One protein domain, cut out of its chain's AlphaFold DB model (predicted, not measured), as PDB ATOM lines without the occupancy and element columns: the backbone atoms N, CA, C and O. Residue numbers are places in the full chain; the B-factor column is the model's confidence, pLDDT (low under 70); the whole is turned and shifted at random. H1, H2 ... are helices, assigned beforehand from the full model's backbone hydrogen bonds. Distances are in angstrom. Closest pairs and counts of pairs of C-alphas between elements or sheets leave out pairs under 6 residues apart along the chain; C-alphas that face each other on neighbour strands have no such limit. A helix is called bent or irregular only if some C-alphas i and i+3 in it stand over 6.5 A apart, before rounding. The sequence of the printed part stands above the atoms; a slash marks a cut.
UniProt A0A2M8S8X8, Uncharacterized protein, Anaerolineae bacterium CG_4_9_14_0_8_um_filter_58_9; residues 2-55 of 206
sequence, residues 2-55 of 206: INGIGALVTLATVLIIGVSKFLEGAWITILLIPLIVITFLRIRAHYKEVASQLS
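AT A GLANCE: This is residues 2 to 55 of the 206 residues of an uncharacterized protein of Anaerolineae bacterium CG_4_9_14_0_8_um_filter_58_9 (UniProt A0A2M8S8X8). Two long helices meet near their ends in a wide V, with the longer helix, H2, as one arm, H1 as the other, and residues 24 to 26 as the corner. Away from the corner both arms stick out free, and the V is nearly planar. The printed part has 54 residues with two named helices, H1 then H2 along the chain, and no named strand; the class is all helix. The whole is extended, with a radius of gyration of the C-alphas of 18.4 A, and its C-alphas span 50 by 33 by 5 A, only just flat.

HOW THE PARTS SIT: H2, residues 27 to 53, is the longest helix, and it meets H1, residues 2 to 23, only through their link. The two helices are near each other, with 5 pairs of C-alphas within 10 A. Residues 31 to 55, of which 31 to 53 belong to H2, stand free. Residues 2 to 17, which belong to H1, stand free too. Every O i to N i+4 pair of H1 is within hydrogen-bond range, and in H2 22 of 23 are.

IN THESE COORDINATES: H2 runs from C-alpha 27 at (148.073, 226.394, 138.410) to C-alpha 53 at (138.942, 258.818, 159.154), 39.6 A from first to last C-alpha. H1 begins with C-alpha 2 at (145.555, 208.412, 167.033) and is 32.2 A long from C-alpha 2 to C-alpha 23. Neither helix is bent or irregular.

THE WHOLE: The two C-alphas farthest apart are those of Ile 2 and Leu 54, 51.7 A. The printed part has no cut, and the link from H1 to H2, 3 residues, is tight. The mean pLDDT of the printed part is 85.2; residues 21 to 25 are under 70.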
ATOM      1  N   ILE A   2     146.523 208.409 168.152       70.88
ATOM      2  CA  ILE A   2     145.555 208.412 167.033       70.88
ATOM      3  C   ILE A   2     145.535 209.743 166.253       70.88
ATOM      4  O   ILE A   2     145.611 209.738 165.028       70.88
ATOM      5  N   ASN A   3     145.554 210.887 166.947       72.06
ATOM      6  CA  ASN A   3     145.547 212.207 166.293       72.06
ATOM      7  C   ASN A   3     146.825 212.495 165.486       72.06
ATOM      8  O   ASN A   3     146.774 213.214 164.495       72.06
ATOM      9  N   GLY A   4     147.964 211.914 165.882       79.69
ATOM     10  CA  GLY A   4     149.229 212.069 165.158       79.69
ATOM     11  C   GLY A   4     149.231 211.297 163.840       79.69
ATOM     12  O   GLY A   4     149.646 211.830 162.819       79.69
ATOM     13  N   ILE A   5     148.688 210.076 163.847       87.19
ATOM     14  CA  ILE A   5     148.527 209.258 162.636       87.19
ATOM     15  C   ILE A   5     147.506 209.905 161.692       87.19
ATOM     16  O   ILE A   5     147.771 210.033 160.500       87.19
ATOM     17  N   GLY A   6     146.381 210.394 162.227       83.94
ATOM     18  CA  GLY A   6     145.376 211.119 161.446       83.94
ATOM     19  C   GLY A   6     145.927 212.389 160.787       83.94
ATOM     20  O   GLY A   6     145.666 212.629 159.609       83.94
ATOM     21  N   ALA A   7     146.751 213.165 161.500       87.25
ATOM     22  CA  ALA A   7     147.428 214.333 160.935       87.25
ATOM     23  C   ALA A   7     148.392 213.953 159.798       87.25
ATOM     24  O   ALA A   7     148.439 214.639 158.781       87.25
ATOM     25  N   LEU A   8     149.115 212.836 159.936       89.69
ATOM     26  CA  LEU A   8     150.089 212.363 158.951       89.69
ATOM     27  C   LEU A   8     149.411 211.856 157.669       89.69
ATOM     28  O   LEU A   8     149.839 212.199 156.569       89.69
ATOM     29  N   VAL A   9     148.305 211.119 157.809       89.31
ATOM     30  CA  VAL A   9     147.473 210.687 156.675       89.31
ATOM     31  C   VAL A   9     146.856 211.898 155.975       89.31
ATOM     32  O   VAL A   9     146.949 212.001 154.758       89.31
ATOM     33  N   THR A  10     146.310 212.859 156.728       87.44
ATOM     34  CA  THR A  10     145.725 214.084 156.151       87.44
ATOM     35  C   THR A  10     146.776 214.902 155.398       87.44
ATOM     36  O   THR A  10     146.519 215.356 154.286       87.44
ATOM     37  N   LEU A  11     147.980 215.043 155.961       88.88
ATOM     38  CA  LEU A  11     149.103 215.721 155.313       88.88
ATOM     39  C   LEU A  11     149.507 215.021 154.007       88.88
ATOM     40  O   LEU A  11     149.682 215.686 152.987       88.88
ATOM     41  N   ALA A  12     149.618 213.688 154.021       88.38
ATOM     42  CA  ALA A  12     149.936 212.897 152.835       88.38
ATOM     43  C   ALA A  12     148.852 213.036 151.755       88.38
ATOM     44  O   ALA A  12     149.169 213.255 150.588       88.38
ATOM     45  N   THR A  13     147.574 212.986 152.139       86.69
ATOM     46  CA  THR A  13     146.447 213.196 151.222       86.69
ATOM     47  C   THR A  13     146.474 214.597 150.607       86.69
ATOM     48  O   THR A  13     146.335 214.726 149.393       86.69
ATOM     49  N   VAL A  14     146.711 215.642 151.407       83.19
ATOM     50  CA  VAL A  14     146.835 217.025 150.917       83.19
ATOM     51  C   VAL A  14     148.007 217.167 149.943       83.19
ATOM     52  O   VAL A  14     147.851 217.804 148.904       83.19
ATOM     53  N   LEU A  15     149.153 216.541 150.229       82.81
ATOM     54  CA  LEU A  15     150.318 216.542 149.339       82.81
ATOM     55  C   LEU A  15     150.032 215.844 148.005       82.81
ATOM     56  O   LEU A  15     150.320 216.407 146.951       82.81
ATOM     57  N   ILE A  16     149.434 214.649 148.039       82.88
ATOM     58  CA  ILE A  16     149.109 213.880 146.830       82.88
ATOM     59  C   ILE A  16     148.116 214.651 145.959       82.88
ATOM     60  O   ILE A  16     148.353 214.814 144.763       82.88
ATOM     61  N   ILE A  17     147.033 215.168 146.549       79.31
ATOM     62  CA  ILE A  17     146.028 215.953 145.822       79.31
ATOM     63  C   ILE A  17     146.653 217.238 145.281       79.31
ATOM     64  O   ILE A  17     146.424 217.579 144.123       79.31
ATOM     65  N   GLY A  18     147.469 217.921 146.088       73.19
ATOM     66  CA  GLY A  18     148.164 219.142 145.697       73.19
ATOM     67  C   GLY A  18     149.042 218.940 144.465       73.19
ATOM     68  O   GLY A  18     148.919 219.710 143.518       73.19
ATOM     69  N   VAL A  19     149.867 217.887 144.443       75.44
ATOM     70  CA  VAL A  19     150.773 217.572 143.322       75.44
ATOM     71  C   VAL A  19     150.013 217.045 142.099       75.44
ATOM     72  O   VAL A  19     150.259 217.501 140.985       75.44
ATOM     73  N   SER A  20     149.063 216.124 142.289       71.75
ATOM     74  CA  SER A  20     148.289 215.523 141.190       71.75
ATOM     75  C   SER A  20     147.425 216.557 140.468       71.75
ATOM     76  O   SER A  20     147.460 216.634 139.242       71.75
ATOM     77  N   LYS A  21     146.717 217.422 141.208       67.44
ATOM     78  CA  LYS A  21     145.906 218.498 140.618       67.44
ATOM     79  C   LYS A  21     146.766 219.561 139.936       67.44
ATOM     80  O   LYS A  21     146.331 220.149 138.948       67.44
ATOM     81  N   PHE A  22     147.986 219.794 140.424       67.44
ATOM     82  CA  PHE A  22     148.944 220.717 139.808       67.44
ATOM     83  C   PHE A  22     149.260 220.345 138.356       67.44
ATOM     84  O   PHE A  22     149.304 221.220 137.493       67.44
ATOM     85  N   LEU A  23     149.442 219.045 138.098       65.25
ATOM     86  CA  LEU A  23     149.766 218.497 136.780       65.25
ATOM     87  C   LEU A  23     148.565 218.541 135.815       65.25
ATOM     88  O   LEU A  23     148.757 218.642 134.609       65.25
ATOM     89  N   GLU A  24     147.336 218.539 136.341       66.06
ATOM     90  CA  GLU A  24     146.078 218.594 135.572       66.06
ATOM     91  C   GLU A  24     145.599 220.026 135.244       66.06
ATOM     92  O   GLU A  24     144.514 220.206 134.695       66.06
ATOM     93  N   GLY A  25     146.382 221.065 135.568       63.50
ATOM     94  CA  GLY A  25     146.038 222.460 135.259       63.50
ATOM     95  C   GLY A  25     145.570 223.305 136.451       63.50
ATOM     96  O   GLY A  25     145.095 224.425 136.260       63.50
ATOM     97  N   ALA A  26     145.755 222.842 137.692       70.12
ATOM     98  CA  ALA A  26     145.415 223.613 138.894       70.12
ATOM     99  C   ALA A  26     146.377 224.777 139.215       70.12
ATOM    100  O   ALA A  26     146.258 225.383 140.284       70.12
ATOM    101  N   TRP A  27     147.273 225.164 138.297       74.50
ATOM    102  CA  TRP A  27     148.073 226.394 138.410       74.50
ATOM    103  C   TRP A  27     147.188 227.630 138.652       74.50
ATOM    104  O   TRP A  27     147.571 228.542 139.385       74.50
ATOM    105  N   ILE A  28     145.957 227.612 138.120       79.19
ATOM    106  CA  ILE A  28     144.955 228.663 138.322       79.19
ATOM    107  C   ILE A  28     144.638 228.831 139.808       79.19
ATOM    108  O   ILE A  28     144.547 229.956 140.277       79.19
ATOM    109  N   THR A  29     144.510 227.748 140.579       80.62
ATOM    110  CA  THR A  29     144.155 227.839 142.010       80.62
ATOM    111  C   THR A  29     145.251 228.497 142.845       80.62
ATOM    112  O   THR A  29     144.962 229.247 143.775       80.62
ATOM    113  N   ILE A  30     146.507 228.295 142.457       78.56
ATOM    114  CA  ILE A  30     147.692 228.853 143.120       78.56
ATOM    115  C   ILE A  30     147.851 230.328 142.810       78.56
ATOM    116  O   ILE A  30     148.394 231.060 143.624       78.56
ATOM    117  N   LEU A  31     147.360 230.780 141.659       82.88
ATOM    118  CA  LEU A  31     147.248 232.200 141.356       82.88
ATOM    119  C   LEU A  31     146.024 232.815 142.056       82.88
ATOM    120  O   LEU A  31     146.101 233.888 142.653       82.88
ATOM    121  N   LEU A  32     144.888 232.118 141.993       87.62
ATOM    122  CA  LEU A  32     143.582 232.617 142.400       87.62
ATOM    123  C   LEU A  32     143.470 232.788 143.916       87.62
ATOM    124  O   LEU A  32     142.963 233.811 144.365       87.62
ATOM    125  N   ILE A  33     143.955 231.830 144.712       88.88
ATOM    126  CA  ILE A  33     143.875 231.912 146.178       88.88
ATOM    127  C   ILE A  33     144.672 233.120 146.705       88.88
ATOM    128  O   ILE A  33     144.073 233.945 147.398       88.88
ATOM    129  N   PRO A  34     145.964 233.315 146.362       90.56
ATOM    130  CA  PRO A  34     146.697 234.518 146.745       90.56
ATOM    131  C   PRO A  34     146.055 235.797 146.221       90.56
ATOM    132  O   PRO A  34     145.982 236.766 146.968       90.56
ATOM    133  N   LEU A  35     145.540 235.812 144.985       95.62
ATOM    134  CA  LEU A  35     144.843 236.977 144.439       95.62
ATOM    135  C   LEU A  35     143.616 237.354 145.283       95.62
ATOM    136  O   LEU A  35     143.454 238.517 145.644       95.62
ATOM    137  N   ILE A  36     142.777 236.378 145.643       96.06
ATOM    138  CA  ILE A  36     141.601 236.596 146.499       96.06
ATOM    139  C   ILE A  36     142.032 237.070 147.889       96.06
ATOM    140  O   ILE A  36     141.483 238.046 148.399       96.06
ATOM    141  N   VAL A  37     143.037 236.428 148.493       96.88
ATOM    142  CA  VAL A  37     143.558 236.810 149.814       96.88
ATOM    143  C   VAL A  37     144.105 238.238 149.792       96.88
ATOM    144  O   VAL A  37     143.761 239.031 150.665       96.88
ATOM    145  N   ILE A  38     144.896 238.608 148.779       97.94
ATOM    146  CA  ILE A  38     145.419 239.970 148.605       97.94
ATOM    147  C   ILE A  38     144.269 240.968 148.451       97.94
ATOM    148  O   ILE A  38     144.287 242.010 149.107       97.94
ATOM    149  N   THR A  39     143.250 240.653 147.647       97.81
ATOM    150  CA  THR A  39     142.052 241.491 147.503       97.81
ATOM    151  C   THR A  39     141.333 241.676 148.837       97.81
ATOM    152  O   THR A  39     141.043 242.808 149.220       97.81
ATOM    153  N   PHE A  40     141.098 240.610 149.605       97.81
ATOM    154  CA  PHE A  40     140.455 240.709 150.919       97.81
ATOM    155  C   PHE A  40     141.287 241.501 151.928       97.81
ATOM    156  O   PHE A  40     140.734 242.298 152.687       97.81
ATOM    157  N   LEU A  41     142.611 241.342 151.922       97.00
ATOM    158  CA  LEU A  41     143.502 242.124 152.778       97.00
ATOM    159  C   LEU A  41     143.507 243.608 152.386       97.00
ATOM    160  O   LEU A  41     143.443 244.458 153.273       97.00
ATOM    161  N   ARG A  42     143.516 243.924 151.083       97.38
ATOM    162  CA  ARG A  42     143.392 245.295 150.550       97.38
ATOM    163  C   ARG A  42     142.070 245.935 150.964       97.38
ATOM    164  O   ARG A  42     142.079 247.050 151.473       97.38
ATOM    165  N   ILE A  43     140.959 245.213 150.806       97.25
ATOM    166  CA  ILE A  43     139.634 245.654 151.249       97.25
ATOM    167  C   ILE A  43     139.667 245.920 152.756       97.25
ATOM    168  O   ILE A  43     139.367 247.026 153.190       97.25
ATOM    169  N   ARG A  44     140.118 244.961 153.571       95.31
ATOM    170  CA  ARG A  44     140.191 245.129 155.030       95.31
ATOM    171  C   ARG A  44     141.028 246.344 155.439       95.31
ATOM    172  O   ARG A  44     140.632 247.057 156.357       95.31
ATOM    173  N   ALA A  45     142.177 246.561 154.803       95.94
ATOM    174  CA  ALA A  45     143.032 247.712 155.078       95.94
ATOM    175  C   ALA A  45     142.322 249.029 154.736       95.94
ATOM    176  O   ALA A  45     142.274 249.920 155.577       95.94
ATOM    177  N   HIS A  46     141.689 249.101 153.564       95.12
ATOM    178  CA  HIS A  46     140.913 250.264 153.144       95.12
ATOM    179  C   HIS A  46     139.759 250.574 154.111       95.12
ATOM    180  O   HIS A  46     139.601 251.711 154.537       95.12
ATOM    181  N   TYR A  47     138.996 249.563 154.538       94.56
ATOM    182  CA  TYR A  47     137.911 249.763 155.506       94.56
ATOM    183  C   TYR A  47     138.419 250.219 156.879       94.56
ATOM    184  O   TYR A  47     137.754 251.016 157.533       94.56
ATOM    185  N   LYS A  48     139.598 249.759 157.321       93.56
ATOM    186  CA  LYS A  48     140.223 250.259 158.557       93.56
ATOM    187  C   LYS A  48     140.640 251.721 158.436       93.56
ATOM    188  O   LYS A  48     140.432 252.480 159.375       93.56
ATOM    189  N   GLU A  49     141.210 252.102 157.301       93.12
ATOM    190  CA  GLU A  49     141.582 253.488 157.022       93.12
ATOM    191  C   GLU A  49     140.344 254.394 157.020       93.12
ATOM    192  O   GLU A  49     140.301 255.371 157.764       93.12
ATOM    193  N   VAL A  50     139.289 254.016 156.293       93.00
ATOM    194  CA  VAL A  50     138.008 254.743 156.286       93.00
ATOM    195  C   VAL A  50     137.413 254.837 157.693       93.00
ATOM    196  O   VAL A  50     137.004 255.915 158.111       93.00
ATOM    197  N   ALA A  51     137.409 253.743 158.460       91.56
ATOM    198  CA  ALA A  51     136.905 253.748 159.833       91.56
ATOM    199  C   ALA A  51     137.693 254.706 160.741       91.56
ATOM    200  O   ALA A  51     137.092 255.379 161.571       91.56
ATOM    201  N   SER A  52     139.014 254.799 160.562       89.62
ATOM    202  CA  SER A  52     139.851 255.749 161.304       89.62
ATOM    203  C   SER A  52     139.605 257.206 160.904       89.62
ATOM    204  O   SER A  52     139.679 258.085 161.748       89.62
ATOM    205  N   GLN A  53     139.262 257.469 159.640       86.94
ATOM    206  CA  GLN A  53     138.942 258.818 159.154       86.94
ATOM    207  C   GLN A  53     137.531 259.275 159.555       86.94
ATOM    208  O   GLN A  53     137.269 260.473 159.617       86.94
ATOM    209  N   LEU A  54     136.621 258.330 159.801       87.38
ATOM    210  CA  LEU A  54     135.252 258.583 160.255       87.38
ATOM    211  C   LEU A  54     135.095 258.483 161.778       87.38
ATOM    212  O   LEU A  54     133.975 258.618 162.276       87.38
ATOM    213  N   SER A  55     136.169 258.200 162.523       86.25
ATOM    214  CA  SER A  55     136.078 258.148 163.977       86.25
ATOM    215  C   SER A  55     135.845 259.550 164.542       86.25
ATOM    216  O   SER A  55     136.210 260.564 163.948       86.25
TER     217      SER A  55